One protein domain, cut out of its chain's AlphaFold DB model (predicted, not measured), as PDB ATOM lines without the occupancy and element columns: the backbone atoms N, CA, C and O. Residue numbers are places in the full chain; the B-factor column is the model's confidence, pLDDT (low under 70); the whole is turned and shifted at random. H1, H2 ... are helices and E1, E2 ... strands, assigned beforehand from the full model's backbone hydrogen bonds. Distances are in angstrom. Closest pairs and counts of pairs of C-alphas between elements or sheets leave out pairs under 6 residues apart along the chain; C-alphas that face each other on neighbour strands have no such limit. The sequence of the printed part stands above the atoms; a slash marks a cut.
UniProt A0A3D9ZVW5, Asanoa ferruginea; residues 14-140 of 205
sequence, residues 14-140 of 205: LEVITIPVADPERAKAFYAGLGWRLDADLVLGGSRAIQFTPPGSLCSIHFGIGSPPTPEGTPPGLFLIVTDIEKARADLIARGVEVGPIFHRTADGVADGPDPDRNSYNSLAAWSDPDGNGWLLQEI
ATOM      1  N   LEU A  14      19.397  34.404  13.017       91.62
ATOM      2  CA  LEU A  14      20.379  33.317  13.059       91.62
ATOM      3  C   LEU A  14      21.136  33.275  11.729       91.62
ATOM      4  O   LEU A  14      20.647  32.709  10.752       91.62
ATOM      5  N   GLU A  15      22.317  33.885  11.687       90.12
ATOM      6  CA  GLU A  15      23.065  34.032  10.431       90.12
ATOM      7  C   GLU A  15      24.345  33.214  10.381       90.12
ATOM      8  O   GLU A  15      24.811  32.929   9.285       90.12
ATOM      9  N   VAL A  16      24.928  32.826  11.518       90.88
ATOM     10  CA  VAL A  16      26.181  32.063  11.509       90.88
ATOM     11  C   VAL A  16      26.178  30.981  12.579       90.88
ATOM     12  O   VAL A  16      25.899  31.245  13.748       90.88
ATOM     13  N   ILE A  17      26.541  29.766  12.176       91.81
ATOM     14  CA  ILE A  17      26.766  28.626  13.067       91.81
ATOM     15  C   ILE A  17      28.254  28.283  13.059       91.81
ATOM     16  O   ILE A  17      28.825  28.006  12.003       91.81
ATOM     17  N   THR A  18      28.887  28.264  14.231       89.12
ATOM     18  CA  THR A  18      30.278  27.820  14.355       89.12
ATOM     19  C   THR A  18      30.339  26.298  14.392       89.12
ATOM     20  O   THR A  18      29.779  25.669  15.287       89.12
ATOM     21  N   ILE A  19      31.060  25.696  13.447       89.44
ATOM     22  CA  ILE A  19      31.271  24.252  13.370       89.44
ATOM     23  C   ILE A  19      32.710  23.935  13.799       89.44
ATOM     24  O   ILE A  19      33.654  24.456  13.199       89.44
ATOM     25  N   PRO A  20      32.923  23.064  14.801       86.94
ATOM     26  CA  PRO A  20      34.264  22.628  15.158       86.94
ATOM     27  C   PRO A  20      34.851  21.766  14.037       86.94
ATOM     28  O   PRO A  20      34.231  20.807  13.573       86.94
ATOM     29  N   VAL A  21      36.076  22.082  13.617       88.81
ATOM     30  CA  VAL A  21      36.809  21.307  12.610       88.81
ATOM     31  C   VAL A  21      38.214  20.998  13.111       88.81
ATOM     32  O   VAL A  21      38.868  21.842  13.715       88.81
ATOM     33  N   ALA A  22      38.690  19.779  12.850       89.19
ATOM     34  CA  ALA A  22      40.046  19.369  13.226       89.19
ATOM     35  C   ALA A  22      41.124  19.951  12.293       89.19
ATOM     36  O   ALA A  22      42.257  20.162  12.708       89.19
ATOM     37  N   ASP A  23      40.768  20.189  11.029       91.25
ATOM     38  CA  ASP A  23      41.655  20.714   9.991       91.25
ATOM     39  C   ASP A  23      40.863  21.717   9.132       91.25
ATOM     40  O   ASP A  23      40.008  21.298   8.337       91.25
ATOM     41  N   PRO A  24      41.099  23.029   9.308       92.12
ATOM     42  CA  PRO A  24      40.384  24.066   8.568       92.12
ATOM     43  C   PRO A  24      40.647  24.068   7.065       92.12
ATOM     44  O   PRO A  24      39.747  24.431   6.313       92.12
ATOM     45  N   GLU A  25      41.822  23.633   6.604       94.06
ATOM     46  CA  GLU A  25      42.117  23.560   5.168       94.06
ATOM     47  C   GLU A  25      41.346  22.417   4.517       94.06
ATOM     48  O   GLU A  25      40.692  22.601   3.486       94.06
ATOM     49  N   ARG A  26      41.325  21.249   5.169       96.31
ATOM     50  CA  ARG A  26      40.510  20.118   4.713       96.31
ATOM     51  C   ARG A  26      39.022  20.468   4.698       96.31
ATOM     52  O   ARG A  26      38.326  20.126   3.742       96.31
ATOM     53  N   ALA A  27      38.533  21.155   5.732       96.44
ATOM     54  CA  ALA A  27      37.146  21.611   5.793       96.44
ATOM     55  C   ALA A  27      36.835  22.630   4.686       96.44
ATOM     56  O   ALA A  27      35.842  22.480   3.976       96.44
ATOM     57  N   LYS A  28      37.708  23.621   4.479       95.94
ATOM     58  CA  LYS A  28      37.560  24.626   3.419       95.94
ATOM     59  C   LYS A  28      37.463  23.981   2.038       95.94
ATOM     60  O   LYS A  28      36.548  24.311   1.287       95.94
ATOM     61  N   ALA A  29      38.361  23.050   1.715       97.12
ATOM     62  CA  ALA A  29      38.329  22.331   0.442       97.12
ATOM     63  C   ALA A  29      37.033  21.522   0.268       97.12
ATOM     64  O   ALA A  29      36.446  21.530  -0.813       97.12
ATOM     65  N   PHE A  30      36.560  20.869   1.334       97.81
ATOM     66  CA  PHE A  30      35.306  20.120   1.323       97.81
ATOM     67  C   PHE A  30      34.099  21.017   1.013       97.81
ATOM     68  O   PHE A  30      33.386  20.750   0.049       97.81
ATOM     69  N   TYR A  31      33.891  22.102   1.768       97.12
ATOM     70  CA  TYR A  31      32.735  22.988   1.565       97.12
ATOM     71  C   TYR A  31      32.799  23.752   0.237       97.12
ATOM     72  O   TYR A  31      31.774  23.903  -0.428       97.12
ATOM     73  N   ALA A  32      33.994  24.151  -0.209       94.50
ATOM     74  CA  ALA A  32      34.175  24.698  -1.552       94.50
ATOM     75  C   ALA A  32      33.787  23.677  -2.638       94.50
ATOM     76  O   ALA A  32      33.116  24.029  -3.605       94.50
ATOM     77  N   GLY A  33      34.147  22.399  -2.460       95.81
ATOM     78  CA  GLY A  33      33.779  21.309  -3.370       95.81
ATOM     79  C   GLY A  33      32.274  21.022  -3.440       95.81
ATOM     80  O   GLY A  33      31.805  20.502  -4.449       95.81
ATOM     81  N   LEU A  34      31.504  21.408  -2.415       96.00
ATOM     82  CA  LEU A  34      30.036  21.364  -2.434       96.00
ATOM     83  C   LEU A  34      29.404  22.522  -3.224       96.00
ATOM     84  O   LEU A  34      28.180  22.583  -3.338       96.00
ATOM     85  N   GLY A  35      30.206  23.459  -3.738       89.38
ATOM     86  CA  GLY A  35      29.718  24.657  -4.420       89.38
ATOM     87  C   GLY A  35      29.141  25.708  -3.470       89.38
ATOM     88  O   GLY A  35      28.361  26.554  -3.901       89.38
ATOM     89  N   TRP A  36      29.484  25.658  -2.179       93.81
ATOM     90  CA  TRP A  36      29.074  26.692  -1.229       93.81
ATOM     91  C   TRP A  36      29.895  27.955  -1.464       93.81
ATOM     92  O   TRP A  36      31.088  27.891  -1.778       93.81
ATOM     93  N   ARG A  37      29.271  29.121  -1.293       89.94
ATOM     94  CA  ARG A  37      29.967  30.394  -1.483       89.94
ATOM     95  C   ARG A  37      30.920  30.631  -0.318       89.94
ATOM     96  O   ARG A  37      30.491  30.587   0.828       89.94
ATOM     97  N   LEU A  38      32.191  30.904  -0.611       90.50
ATOM     98  CA  LEU A  38      33.159  31.375   0.379       90.50
ATOM     99  C   LEU A  38      32.908  32.866   0.638       90.50
ATOM    100  O   LEU A  38      33.247  33.697  -0.199       90.50
ATOM    101  N   ASP A  39      32.318  33.197   1.785       84.94
ATOM    102  CA  ASP A  39      31.999  34.585   2.147       84.94
ATOM    103  C   ASP A  39      33.173  35.296   2.822       84.94
ATOM    104  O   ASP A  39      33.288  36.518   2.756       84.94
ATOM    105  N   ALA A  40      34.024  34.546   3.526       85.19
ATOM    106  CA  ALA A  40      35.241  35.083   4.113       85.19
ATOM    107  C   ALA A  40      36.292  34.031   4.397       85.19
ATOM    108  O   ALA A  40      35.998  32.886   4.732       85.19
ATOM    109  N   ASP A  41      37.526  34.510   4.351       89.75
ATOM    110  CA  ASP A  41      38.707  33.859   4.876       89.75
ATOM    111  C   ASP A  41      39.605  34.957   5.464       89.75
ATOM    112  O   ASP A  41      40.379  35.594   4.749       89.75
ATOM    113  N   LEU A  42      39.391  35.280   6.740       82.12
ATOM    114  CA  LEU A  42      39.980  36.450   7.394       82.12
ATOM    115  C   LEU A  42      40.857  36.030   8.565       82.12
ATOM    116  O   LEU A  42      40.456  35.206   9.383       82.12
ATOM    117  N   VAL A  43      42.031  36.644   8.685       79.44
ATOM    118  CA  VAL A  43      42.900  36.505   9.858       79.44
ATOM    119  C   VAL A  43      42.679  37.713  10.767       79.44
ATOM    120  O   VAL A  43      42.847  38.852  10.339       79.44
ATOM    121  N   LEU A  44      42.291  37.462  12.015       69.44
ATOM    122  CA  LEU A  44      41.949  38.459  13.028       69.44
ATOM    123  C   LEU A  44      42.708  38.145  14.323       69.44
ATOM    124  O   LEU A  44      42.386  37.176  15.009       69.44
ATOM    125  N   GLY A  45      43.720  38.948  14.663       62.75
ATOM    126  CA  GLY A  45      44.403  38.860  15.964       62.75
ATOM    127  C   GLY A  45      44.980  37.475  16.294       62.75
ATOM    128  O   GLY A  45      44.865  37.014  17.422       62.75
ATOM    129  N   GLY A  46      45.534  36.769  15.302       67.69
ATOM    130  CA  GLY A  46      46.062  35.406  15.472       67.69
ATOM    131  C   GLY A  46      45.014  34.287  15.395       67.69
ATOM    132  O   GLY A  46      45.387  33.117  15.348       67.69
ATOM    133  N   SER A  47      43.727  34.631  15.312       75.75
ATOM    134  CA  SER A  47      42.652  33.715  14.918       75.75
ATOM    135  C   SER A  47      42.375  33.816  13.417       75.75
ATOM    136  O   SER A  47      42.673  34.832  12.786       75.75
ATOM    137  N   ARG A  48      41.812  32.771  12.816       84.81
ATOM    138  CA  ARG A  48      41.369  32.776  11.418       84.81
ATOM    139  C   ARG A  48      39.924  32.329  11.336       84.81
ATOM    140  O   ARG A  48      39.586  31.293  11.890       84.81
ATOM    141  N   ALA A  49      39.122  33.082  10.603       85.44
ATOM    142  CA  ALA A  49      37.698  32.893  10.411       85.44
ATOM    143  C   ALA A  49      37.401  32.550   8.946       85.44
ATOM    144  O   ALA A  49      37.583  33.396   8.067       85.44
ATOM    145  N   ILE A  50      36.941  31.325   8.682       91.81
ATOM    146  CA  ILE A  50      36.495  30.869   7.360       91.81
ATOM    147  C   ILE A  50      34.980  30.705   7.396       91.81
ATOM    148  O   ILE A  50      34.457  29.977   8.240       91.81
ATOM    149  N   GLN A  51      34.279  31.360   6.474       92.50
ATOM    150  CA  GLN A  51      32.822  31.326   6.402       92.50
ATOM    151  C   GLN A  51      32.341  30.873   5.031       92.50
ATOM    152  O   GLN A  51      32.790  31.393   4.008       92.50
ATOM    153  N   PHE A  52      31.386  29.945   5.033       93.69
ATOM    154  CA  PHE A  52      30.697  29.485   3.834       93.69
ATOM    155  C   PHE A  52      29.183  29.597   3.971       93.69
ATOM    156  O   PHE A  52      28.633  29.266   5.022       93.69
ATOM    157  N   THR A  53      28.510  29.952   2.879       92.25
ATOM    158  CA  THR A  53      27.045  29.936   2.781       92.25
ATOM    159  C   THR A  53      26.581  28.872   1.783       92.25
ATOM    160  O   THR A  53      26.979  28.919   0.612       92.25
ATOM    161  N   PRO A  54      25.740  27.910   2.212       90.12
ATOM    162  CA  PRO A  54      25.077  26.980   1.307       90.12
ATOM    163  C   PRO A  54      24.189  27.714   0.288       90.12
ATOM    164  O   PRO A  54      23.546  28.701   0.653       90.12
ATOM    165  N   PRO A  55      24.068  27.219  -0.957       81.75
ATOM    166  CA  PRO A  55      23.149  27.793  -1.938       81.75
ATOM    167  C   PRO A  55      21.713  27.886  -1.398       81.75
ATOM    168  O   PRO A  55      21.193  26.917  -0.843       81.75
ATOM    169  N   GLY A  56      21.068  29.045  -1.554       76.81
ATOM    170  CA  GLY A  56      19.695  29.272  -1.083       76.81
ATOM    171  C   GLY A  56      19.544  29.571   0.414       76.81
ATOM    172  O   GLY A  56      18.439  29.880   0.854       76.81
ATOM    173  N   SER A  57      20.621  29.486   1.199       82.12
ATOM    174  CA  SER A  57      20.581  29.723   2.642       82.12
ATOM    175  C   SER A  57      20.801  31.196   2.988       82.12
ATOM    176  O   SER A  57      21.642  31.869   2.394       82.12
ATOM    177  N   LEU A  58      20.093  31.669   4.014       81.06
ATOM    178  CA  LEU A  58      20.374  32.946   4.688       81.06
ATOM    179  C   LEU A  58      21.327  32.783   5.882       81.06
ATOM    180  O   LEU A  58      21.746  33.771   6.475       81.06
ATOM    181  N   CYS A  59      21.650  31.538   6.236       89.88
ATOM    182  CA  CYS A  59      22.538  31.177   7.331       89.88
ATOM    183  C   CYS A  59      23.829  30.557   6.780       89.88
ATOM    184  O   CYS A  59      23.791  29.695   5.893       89.88
ATOM    185  N   SER A  60      24.960  30.983   7.325       91.81
ATOM    186  CA  SER A  60      26.303  30.519   7.000       91.81
ATOM    187  C   SER A  60      26.849  29.585   8.078       91.81
ATOM    188  O   SER A  60      26.404  29.571   9.226       91.81
ATOM    189  N   ILE A  61      27.906  28.860   7.728       93.56
ATOM    190  CA  ILE A  61      28.760  28.168   8.690       93.56
ATOM    191  C   ILE A  61      30.077  28.918   8.856       93.56
ATOM    192  O   ILE A  61      30.577  29.513   7.901       93.56
ATOM    193  N   HIS A  62      30.662  28.844  10.045       89.81
ATOM    194  CA  HIS A  62      31.963  29.414  10.368       89.81
ATOM    195  C   HIS A  62      32.846  28.351  11.027       89.81
ATOM    196  O   HIS A  62      32.404  27.614  11.902       89.81
ATOM    197  N   PHE A  63      34.098  28.247  10.603       90.38
ATOM    198  CA  PHE A  63      35.119  27.421  11.242       90.38
ATOM    199  C   PHE A  63      36.506  28.050  11.067       90.38
ATOM    200  O   PHE A  63      36.688  28.952  10.251       90.38
ATOM    201  N   GLY A  64      37.499  27.602  11.838       82.75
ATOM    202  CA  GLY A  64      38.775  28.306  11.875       82.75
ATOM    203  C   GLY A  64      39.786  27.798  12.895       82.75
ATOM    204  O   GLY A  64      39.534  26.815  13.590       82.75
ATOM    205  N   ILE A  65      40.939  28.474  12.959       73.69
ATOM    206  CA  ILE A  65      41.971  28.255  13.988       73.69
ATOM    207  C   ILE A  65      41.900  29.401  14.986       73.69
ATOM    208  O   ILE A  65      41.943  30.565  14.590       73.69
ATOM    209  N   GLY A  66      41.857  29.059  16.272       64.75
ATOM    210  CA  GLY A  66      41.668  30.027  17.344       64.75
ATOM    211  C   GLY A  66      40.229  30.540  17.406       64.75
ATOM    212  O   GLY A  66      39.461  30.424  16.453       64.75
ATOM    213  N   SER A  67      39.871  31.115  18.548       63.75
ATOM    214  CA  SER A  67      38.629  31.870  18.694       63.75
ATOM    215  C   SER A  67      38.968  33.353  18.635       63.75
ATOM    216  O   SER A  67      39.977  33.753  19.223       63.75
ATOM    217  N   PRO A  68      38.164  34.185  17.954       67.12
ATOM    218  CA  PRO A  68      38.316  35.622  18.096       67.12
ATOM    219  C   PRO A  68      38.171  36.014  19.579       67.12
ATOM    220  O   PRO A  68      37.468  35.312  20.312       67.12
ATOM    221  N   PRO A  69      38.795  37.119  20.026       69.00
ATOM    222  CA  PRO A  69      38.764  37.519  21.427       69.00
ATOM    223  C   PRO A  69      37.326  37.641  21.947       69.00
ATOM    224  O   PRO A  69      36.472  38.283  21.321       69.00
ATOM    225  N   THR A  70      37.077  37.011  23.092       76.12
ATOM    226  CA  THR A  70      35.827  37.068  23.856       76.12
ATOM    227  C   THR A  70      36.152  37.026  25.349       76.12
ATOM    228  O   THR A  70      37.186  36.454  25.707       76.12
ATOM    229  N   PRO A  71      35.286  37.565  26.228       80.25
ATOM    230  CA  PRO A  71      35.415  37.368  27.668       80.25
ATOM    231  C   PRO A  71      35.563  35.885  28.037       80.25
ATOM    232  O   PRO A  71      34.994  35.009  27.373       80.25
ATOM    233  N   GLU A  72      36.315  35.598  29.099       76.12
ATOM    234  CA  GLU A  72      36.459  34.235  29.618       76.12
ATOM    235  C   GLU A  72      35.091  33.612  29.937       76.12
ATOM    236  O   GLU A  72      34.184  34.282  30.429       76.12
ATOM    237  N   GLY A  73      34.925  32.325  29.627       72.50
ATOM    238  CA  GLY A  73      33.654  31.621  29.821       72.50
ATOM    239  C   GLY A  73      32.581  31.922  28.769       72.50
ATOM    240  O   GLY A  73      31.488  31.371  28.872       72.50
ATOM    241  N   THR A  74      32.876  32.734  27.742       73.94
ATOM    242  CA  THR A  74      31.954  32.949  26.615       73.94
ATOM    243  C   THR A  74      31.731  31.633  25.867       73.94
ATOM    244  O   THR A  74      32.691  31.061  25.338       73.94
ATOM    245  N   PRO A  75      30.488  31.137  25.799       68.81
ATOM    246  CA  PRO A  75      30.210  29.864  25.163       68.81
ATOM    247  C   PRO A  75      30.255  30.010  23.626       68.81
ATOM    248  O   PRO A  75      29.832  31.030  23.075       68.81
ATOM    249  N   PRO A  76      30.794  29.015  22.903       68.75
ATOM    250  CA  PRO A  76      30.826  29.027  21.445       68.75
ATOM    251  C   PRO A  76      29.453  28.649  20.876       68.75
ATOM    252  O   PRO A  76      28.695  27.931  21.522       68.75
ATOM    253  N   GLY A  77      29.179  29.005  19.618       76.75
ATOM    254  CA  GLY A  77      28.261  28.183  18.824       76.75
ATOM    255  C   GLY A  77      27.397  28.919  17.818       76.75
ATOM    256  O   GLY A  77      27.376  28.514  16.660       76.75
ATOM    257  N   LEU A  78      26.670  29.961  18.225       91.12
ATOM    258  CA  LEU A  78      25.528  30.443  17.438       91.12
ATOM    259  C   LEU A  78      25.443  31.971  17.433       91.12
ATOM    260  O   LEU A  78      25.369  32.592  18.490       91.12
ATOM    261  N   PHE A  79      25.428  32.582  16.248       92.06
ATOM    262  CA  PHE A  79      25.378  34.035  16.097       92.06
ATOM    263  C   PHE A  79      23.965  34.505  15.768       92.06
ATOM    264  O   PHE A  79      23.392  34.131  14.740       92.06
ATOM    265  N   LEU A  80      23.450  35.386  16.622       93.88
ATOM    266  CA  LEU A  80      22.240  36.158  16.389       93.88
ATOM    267  C   LEU A  80      22.630  37.584  16.000       93.88
ATOM    268  O   LEU A  80      23.115  38.363  16.821       93.88
ATOM    269  N   ILE A  81      22.424  37.916  14.733       92.56
ATOM    270  CA  ILE A  81      22.709  39.239  14.193       92.56
ATOM    271  C   ILE A  81      21.562  40.184  14.511       92.56
ATOM    272  O   ILE A  81      20.391  39.862  14.289       92.56
ATOM    273  N   VAL A  82      21.935  41.362  15.008       92.62
ATOM    274  CA  VAL A  82      21.025  42.432  15.416       92.62
ATOM    275  C   VAL A  82      21.493  43.771  14.863       92.62
ATOM    276  O   VAL A  82      22.677  43.971  14.597       92.62
ATOM    277  N   THR A  83      20.560  44.701  14.693       90.25
ATOM    278  CA  THR A  83      20.851  46.077  14.254       90.25
ATOM    279  C   THR A  83      21.042  47.048  15.423       90.25
ATOM    280  O   THR A  83      21.637  48.107  15.241       90.25
ATOM    281  N   ASP A  84      20.551  46.680  16.609       91.44
ATOM    282  CA  ASP A  84      20.691  47.414  17.868       91.44
ATOM    283  C   ASP A  84      20.862  46.402  19.011       91.44
ATOM    284  O   ASP A  84      19.906  45.742  19.442       91.44
ATOM    285  N   ILE A  85      22.102  46.237  19.469       95.81
ATOM    286  CA  ILE A  85      22.459  45.248  20.489       95.81
ATOM    287  C   ILE A  85      21.956  45.614  21.882       95.81
ATOM    288  O   ILE A  85      21.637  44.723  22.669       95.81
ATOM    289  N   GLU A  86      21.834  46.904  22.187       95.94
ATOM    290  CA  GLU A  86      21.339  47.370  23.481       95.94
ATOM    291  C   GLU A  86      19.854  47.046  23.615       95.94
ATOM    292  O   GLU A  86      19.433  46.440  24.607       95.94
ATOM    293  N   LYS A  87      19.074  47.346  22.570       94.88
ATOM    294  CA  LYS A  87      17.658  46.989  22.500       94.88
ATOM    295  C   LYS A  87      17.457  45.474  22.510       94.88
ATOM    296  O   LYS A  87      16.596  44.988  23.244       94.88
ATOM    297  N   ALA A  88      18.240  44.727  21.728       95.69
ATOM    298  CA  ALA A  88      18.152  43.267  21.681       95.69
ATOM    299  C   ALA A  88      18.436  42.625  23.045       95.69
ATOM    300  O   ALA A  88      17.662  41.796  23.525       95.69
ATOM    301  N   ARG A  89      19.512  43.059  23.706       96.88
ATOM    302  CA  ARG A  89      19.878  42.590  25.043       96.88
ATOM    303  C   ARG A  89      18.803  42.928  26.074       96.88
ATOM    304  O   ARG A  89      18.446  42.067  26.875       96.88
ATOM    305  N   ALA A  90      18.289  44.158  26.067       96.50
ATOM    306  CA  ALA A  90      17.249  44.580  27.001       96.50
ATOM    307  C   ALA A  90      15.959  43.755  26.846       96.50
ATOM    308  O   ALA A  90      15.372  43.356  27.851       96.50
ATOM    309  N   ASP A  91      15.547  43.457  25.610       95.62
ATOM    310  CA  ASP A  91      14.376  42.614  25.333       95.62
ATOM    311  C   ASP A  91      14.564  41.175  25.844       95.62
ATOM    312  O   ASP A  91      13.678  40.645  26.515       95.62
ATOM    313  N   LEU A  92      15.728  40.558  25.608       95.88
ATOM    314  CA  LEU A  92      16.025  39.210  26.109       95.88
ATOM    315  C   LEU A  92      16.042  39.151  27.645       95.88
ATOM    316  O   LEU A  92      15.442  38.250  28.235       95.88
ATOM    317  N   ILE A  93      16.650  40.142  28.303       96.75
ATOM    318  CA  ILE A  93      16.656  40.244  29.772       96.75
ATOM    319  C   ILE A  93      15.236  40.423  30.314       96.75
ATOM    320  O   ILE A  93      14.865  39.777  31.292       96.75
ATOM    321  N   ALA A  94      14.405  41.241  29.661       96.12
ATOM    322  CA  ALA A  94      13.006  41.421  30.051       96.12
ATOM    323  C   ALA A  94      12.182  40.121  29.954       96.12
ATOM    324  O   ALA A  94      11.163  39.985  30.632       96.12
ATOM    325  N   ARG A  95      12.634  39.150  29.149       94.88
ATOM    326  CA  ARG A  95      12.051  37.802  29.024       94.88
ATOM    327  C   ARG A  95      12.652  36.780  29.996       94.88
ATOM    328  O   ARG A  95      12.242  35.623  29.968       94.88
ATOM    329  N   GLY A  96      13.579  37.193  30.860       95.69
ATOM    330  CA  GLY A  96      14.203  36.343  31.875       95.69
ATOM    331  C   GLY A  96      15.460  35.604  31.414       95.69
ATOM    332  O   GLY A  96      15.909  34.707  32.121       95.69
ATOM    333  N   VAL A  97      16.030  35.958  30.258       95.69
ATOM    334  CA  VAL A  97      17.309  35.396  29.801       95.69
ATOM    335  C   VAL A  97      18.462  36.102  30.515       95.69
ATOM    336  O   VAL A  97      18.521  37.333  30.551       95.69
ATOM    337  N   GLU A  98      19.407  35.333  31.053       94.88
ATOM    338  CA  GLU A  98      20.643  35.874  31.617       94.88
ATOM    339  C   GLU A  98      21.625  36.216  30.488       94.88
ATOM    340  O   GLU A  98      22.365  35.366  29.996       94.88
ATOM    341  N   VAL A  99      21.602  37.476  30.046       95.31
ATOM    342  CA  VAL A  99      22.514  37.978  29.011       95.31
ATOM    343  C   VAL A  99      23.664  38.755  29.644       95.31
ATOM    344  O   VAL A  99      23.449  39.755  30.345       95.31
ATOM    345  N   GLY A 100      24.893  38.328  29.345       93.75
ATOM    346  CA  GLY A 100      26.125  38.974  29.794       93.75
ATOM    347  C   GLY A 100      26.235  40.439  29.345       93.75
ATOM    348  O   GLY A 100      25.433  40.905  28.529       93.75
ATOM    349  N   PRO A 101      27.188  41.211  29.896       95.69
ATOM    350  CA  PRO A 101      27.398  42.600  29.493       95.69
ATOM    351  C   PRO A 101      27.754  42.697  28.004       95.69
ATOM    352  O   PRO A 101      28.284  41.755  27.411       95.69
ATOM    353  N   ILE A 102      27.455  43.850  27.405       96.75
ATOM    354  CA  ILE A 102      27.936  44.163  26.057       96.75
ATOM    355  C   ILE A 102      29.437  44.429  26.150       96.75
ATOM    356  O   ILE A 102      29.885  45.109  27.074       96.75
ATOM    357  N   PHE A 103      30.183  43.910  25.188       94.94
ATOM    358  CA  PHE A 103      31.602  44.175  24.994       94.94
ATOM    359  C   PHE A 103      31.878  44.412  23.510       94.94
ATOM    360  O   PHE A 103      31.090  44.010  22.650       94.94
ATOM    361  N   HIS A 104      33.014  45.017  23.191       93.62
ATOM    362  CA  HIS A 104      33.479  45.142  21.816       93.62
ATOM    363  C   HIS A 104      34.916  44.666  21.660       93.62
ATOM    364  O   HIS A 104      35.691  44.622  22.618       93.62
ATOM    365  N   ARG A 105      35.265  44.258  20.440       87.94
ATOM    366  CA  ARG A 105      36.619  43.803  20.112       87.94
ATOM    367  C   ARG A 105      37.526  44.989  19.803       87.94
ATOM    368  O   ARG A 105      37.152  45.894  19.060       87.94
ATOM    369  N   THR A 106      38.740  44.936  20.333       86.06
ATOM    370  CA  THR A 106      39.809  45.907  20.082       86.06
ATOM    371  C   THR A 106      41.023  45.192  19.488       86.06
ATOM    372  O   THR A 106      41.065  43.962  19.420       86.06
ATOM    373  N   ALA A 107      42.034  45.951  19.055       80.56
ATOM    374  CA  ALA A 107      43.292  45.368  18.582       80.56
ATOM    375  C   ALA A 107      43.995  44.516  19.659       80.56
ATOM    376  O   ALA A 107      44.676  43.549  19.322       80.56
ATOM    377  N   ASP A 108      43.777  44.848  20.934       80.94
ATOM    378  CA  ASP A 108      44.459  44.251  22.084       80.94
ATOM    379  C   ASP A 108      43.579  43.255  22.865       80.94
ATOM    380  O   ASP A 108      44.005  42.727  23.893       80.94
ATOM    381  N   GLY A 109      42.354  42.976  22.402       83.56
ATOM    382  CA  GLY A 109      41.445  42.024  23.043       83.56
ATOM    383  C   GLY A 109      39.987  42.474  23.018       83.56
ATOM    384  O   GLY A 109      39.384  42.609  21.953       83.56
ATOM    385  N   VAL A 110      39.401  42.645  24.202       89.31
ATOM    386  CA  VAL A 110      38.015  43.098  24.382       89.31
ATOM    387  C   VAL A 110      37.954  44.255  25.370       89.31
ATOM    388  O   VAL A 110      38.775  44.337  26.282       89.31
ATOM    389  N   ALA A 111      36.977  45.134  25.187       92.44
ATOM    390  CA  ALA A 111      36.678  46.230  26.098       92.44
ATOM    391  C   ALA A 111      35.180  46.266  26.426       92.44
ATOM    392  O   ALA A 111      34.348  45.770  25.661       92.44
ATOM    393  N   ASP A 112      34.851  46.847  27.578       95.12
ATOM    394  CA  ASP A 112      33.482  46.916  28.082       95.12
ATOM    395  C   ASP A 112      32.619  47.889  27.267       95.12
ATOM    396  O   ASP A 112      33.073  48.953  26.841       95.12
ATOM    397  N   GLY A 113      31.342  47.543  27.112       95.94
ATOM    398  CA  GLY A 113      30.350  48.348  26.407       95.94
ATOM    399  C   GLY A 113      30.335  48.136  24.888       95.94
ATOM    400  O   GLY A 113      31.169  47.406  24.345       95.94
ATOM    401  N   PRO A 114      29.356  48.741  24.188       96.19
ATOM    402  CA  PRO A 114      29.317  48.732  22.728       96.19
ATOM    403  C   PRO A 114      30.536  49.457  22.147       96.19
ATOM    404  O   PRO A 114      31.129  50.306  22.813       96.19
ATOM    405  N   ASP A 115      30.880  49.151  20.895       94.19
ATOM    406  CA  ASP A 115      31.913  49.896  20.173       94.19
ATOM    407  C   ASP A 115      31.518  51.389  20.123       94.19
ATOM    408  O   ASP A 115      30.434  51.698  19.608       94.19
ATOM    409  N   PRO A 116      32.350  52.316  20.648       92.94
ATOM    410  CA  PRO A 116      32.046  53.746  20.667       92.94
ATOM    411  C   PRO A 116      31.779  54.334  19.279       92.94
ATOM    412  O   PRO A 116      30.929  55.214  19.138       92.94
ATOM    413  N   ASP A 117      32.462  53.817  18.258       92.06
ATOM    414  CA  ASP A 117      32.328  54.258  16.868       92.06
ATOM    415  C   ASP A 117      31.247  53.468  16.116       92.06
ATOM    416  O   ASP A 117      30.982  53.724  14.940       92.06
ATOM    417  N   ARG A 118      30.601  52.502  16.785       89.19
ATOM    418  CA  ARG A 118      29.552  51.639  16.222       89.19
ATOM    419  C   ARG A 118      30.014  50.931  14.949       89.19
ATOM    420  O   ARG A 118      29.224  50.722  14.020       89.19
ATOM    421  N   ASN A 119      31.296  50.547  14.903       88.06
ATOM    422  CA  ASN A 119      31.811  49.762  13.793       88.06
ATOM    423  C   ASN A 119      31.015  48.462  13.689       88.06
ATOM    424  O   ASN A 119      30.771  47.754  14.671       88.06
ATOM    425  N   SER A 120      30.603  48.145  12.466       86.75
ATOM    426  CA  SER A 120      29.857  46.923  12.205       86.75
ATOM    427  C   SER A 120      30.670  45.695  12.624       86.75
ATOM    428  O   SER A 120      31.896  45.697  12.511       86.75
ATOM    429  N   TYR A 121      29.989  44.632  13.059       87.00
ATOM    430  CA  TYR A 121      30.559  43.357  13.517       87.00
ATOM    431  C   TYR A 121      31.282  43.397  14.873       87.00
ATOM    432  O   TYR A 121      31.756  42.345  15.321       87.00
ATOM    433  N   ASN A 122      31.376  44.558  15.526       90.38
ATOM    434  CA  ASN A 122      32.343  44.762  16.600       90.38
ATOM    435  C   ASN A 122      31.750  44.752  18.016       90.38
ATOM    436  O   ASN A 122      32.462  44.359  18.935       90.38
ATOM    437  N   SER A 123      30.471  45.108  18.191       94.81
ATOM    438  CA  SER A 123      29.744  44.997  19.469       94.81
ATOM    439  C   SER A 123      29.108  43.612  19.624       94.81
ATOM    440  O   SER A 123      28.417  43.143  18.712       94.81
ATOM    441  N   LEU A 124      29.303  42.964  20.777       94.50
ATOM    442  CA  LEU A 124      28.818  41.614  21.072       94.50
ATOM    443  C   LEU A 124      28.262  41.480  22.498       94.50
ATOM    444  O   LEU A 124      28.604  42.247  23.394       94.50
ATOM    445  N   ALA A 125      27.419  40.471  22.715       95.19
ATOM    446  CA  ALA A 125      26.965  40.040  24.038       95.19
ATOM    447  C   ALA A 125      26.637  38.543  24.008       95.19
ATOM    448  O   ALA A 125      26.084  38.055  23.024       95.19
ATOM    449  N   ALA A 126      26.967  37.811  25.070       94.44
ATOM    450  CA  ALA A 126      26.823  36.357  25.111       94.44
ATOM    451  C   ALA A 126      25.771  35.903  26.126       94.44
ATOM    452  O   ALA A 126      25.536  36.575  27.134       94.44
ATOM    453  N   TRP A 127      25.163  34.749  25.868       93.81
ATOM    454  CA  TRP A 127      24.285  34.049  26.803       93.81
ATOM    455  C   TRP A 127      24.297  32.539  26.533       93.81
ATOM    456  O   TRP A 127      24.724  32.093  25.466       93.81
ATOM    457  N   SER A 128      23.827  31.764  27.509       92.75
ATOM    458  CA  SER A 128      23.626  30.319  27.380       92.75
ATOM    459  C   SER A 128      22.153  29.982  27.522       92.75
ATOM    460  O   SER A 128      21.455  30.574  28.347       92.75
ATOM    461  N   ASP A 129      21.684  29.002  26.758       91.88
ATOM    462  CA  ASP A 129      20.389  28.390  27.036       91.88
ATOM    463  C   ASP A 129      20.474  27.397  28.223       91.88
ATOM    464  O   ASP A 129      21.570  27.133  28.732       91.88
ATOM    465  N   PRO A 130      19.339  26.848  28.702       93.12
ATOM    466  CA  PRO A 130      19.326  25.927  29.842       93.12
ATOM    467  C   PRO A 130      20.133  24.634  29.651       93.12
ATOM    468  O   PRO A 130      20.489  24.003  30.645       93.12
ATOM    469  N   ASP A 131      20.422  24.250  28.406       90.94
ATOM    470  CA  ASP A 131      21.207  23.060  28.066       90.94
ATOM    471  C   ASP A 131      22.702  23.383  27.886       90.94
ATOM    472  O   ASP A 131      23.519  22.492  27.647       90.94
ATOM    473  N   GLY A 132      23.080  24.656  28.038       86.31
ATOM    474  CA  GLY A 132      24.454  25.129  27.919       86.31
ATOM    475  C   GLY A 132      24.888  25.435  26.487       86.31
ATOM    476  O   GLY A 132      26.087  25.603  26.254       86.31
ATOM    477  N   ASN A 133      23.961  25.532  25.525       88.50
ATOM    478  CA  ASN A 133      24.318  25.980  24.179       88.50
ATOM    479  C   ASN A 133      24.644  27.475  24.198       88.50
ATOM    480  O   ASN A 133      23.892  28.281  24.752       88.50
ATOM    481  N   GLY A 134      25.763  27.840  23.570       90.50
ATOM    482  CA  GLY A 134      26.256  29.210  23.525       90.50
ATOM    483  C   GLY A 134      25.672  30.038  22.396       90.50
ATOM    484  O   GLY A 134      25.748  29.661  21.223       90.50
ATOM    485  N   TRP A 135      25.174  31.216  22.755       93.62
ATOM    486  CA  TRP A 135      24.628  32.197  21.833       93.62
ATOM    487  C   TRP A 135      25.379  33.520  21.951       93.62
ATOM    488  O   TRP A 135      25.667  34.003  23.048       93.62
ATOM    489  N   LEU A 136      25.658  34.134  20.807       93.44
ATOM    490  CA  LEU A 136      26.348  35.408  20.701       93.44
ATOM    491  C   LEU A 136      25.492  36.380  19.890       93.44
ATOM    492  O   LEU A 136      25.246  36.173  18.702       93.44
ATOM    493  N   LEU A 137      25.045  37.454  20.531       94.88
ATOM    494  CA  LEU A 137      24.561  38.632  19.828       94.88
ATOM    495  C   LEU A 137      25.754  39.308  19.156       94.88
ATOM    496  O   LEU A 137      26.786  39.512  19.799       94.88
ATOM    497  N   GLN A 138      25.602  39.684  17.893       93.69
ATOM    498  CA  GLN A 138      26.567  40.521  17.189       93.69
ATOM    499  C   GLN A 138      25.837  41.633  16.449       93.69
ATOM    500  O   GLN A 138      24.892  41.394  15.696       93.69
ATOM    501  N   GLU A 139      26.301  42.856  16.658       93.56
ATOM    502  CA  GLU A 139      25.734  44.019  16.000       93.56
ATOM    503  C   GLU A 139      26.301  44.198  14.594       93.56
ATOM    504  O   GLU A 139      27.517  44.266  14.403       93.56
ATOM    505  N   ILE A 140      25.418  44.311  13.604       90.12
ATOM    506  CA  ILE A 140      25.785  44.643  12.228       90.12
ATOM    507  C   ILE A 140      24.953  45.846  11.793       90.12
ATOM    508  O   ILE A 140      23.758  45.732  11.525       90.12
TER     509      ILE A 140
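This is residues 14 to 140 of the 205 residues of a protein of Asanoa ferruginea (UniProt A0A3D9ZVW5). One sheet of nine strands, curled like part of a barrel, makes an open trough, with a helix packed on its outer side toward each end, H1 on E2, E3 and E4 and H2 on E9 and E8. E1 and E5 lie side by side in the middle of the sheet. The printed part has 127 residues with two named helices and nine named strands, in the order E1 H1 E2 E3 E4 E5 H2 E6 E7 E8 E9; the mixed sheet runs E2 E3 E4 E1 E5 E9 E8 E6 E7, and the class is mixed, helices and strands. The whole is compact, with a radius of gyration of the C-alphas of 15.0 A and spans of 44 by 31 by 25 A.

E1, residues 14 to 18, is an inner strand of the strongly twisted sheet, antiparallel to E5, residues 77 to 82 (N 18 and O 77, 2.9 A), and parallel to E4, residues 60 to 65 (N 62 and O 17, 2.8 A). H1, residues 24 to 33, is on the sheet at a height of 9.2 A, along the strands, at 16 degrees to E3, residues 47 to 53, on the local plane. It is only just over E3 alone: 6 of its C-alphas fall on E3 and 2 on E4; its closest C-alphas with E4 are those of Pro 24 and Gly 64, 5.6 A. E2, residues 37 to 44, E3 and E4 form a meander, each strand the antiparallel neighbour of the one before, with N 42 and O 49 at 2.9 A and N 50 and O 63 at 2.9 A. H2, residues 85 to 94, has a height over the sheet of 9.9 A and lies over E9, residues 134 to 139, and only just over E8, residues 123 to 128, on which 3 of its C-alphas fall; the closest C-alphas of H2 and E9 are those of Ile 85 and Glu 139, 5.7 A. E5 and E9 are parallel, N 136 and O 78 being 2.8 A apart; E8 and E9 are a hairpin, with N 137 and O 125 at 2.8 A. E6, residues 103 to 106, and E7, residues 109 to 112, are a hairpin, with N 104 and O 111 at 2.9 A; E6 is antiparallel to E8, with N 124 and O 103 at 2.8 A. E1, H1, E2 and E5, H2, E6 are split strand-helix-strand units, two strands running the same way with other strands between them in the sheet, and both crossovers are right-handed. The sheet and its helices make two layers. Every O i to N i+4 pair in H1 and H2 is within hydrogen-bond range.

E1 begins at C-alpha 14, (20.379, 33.317, 13.059). E2 is 20.5 A long, E3 20.1 A, E8 17.8 A and E4 17.3 A; H1 is 13.9 A and H2 14.0 A. E9 ends at C-alpha 139, (25.734, 44.019, 16.000).

The two C-alphas farthest apart, of Gly 33 and Ala 94, are 44.2 A apart. The printed part has no cut. The link from E4 to E5, 11 residues, is long. Mean pLDDT of the printed part is 88.7; residues 44 to 46, 66 to 69 and 75 to 76 are under 70.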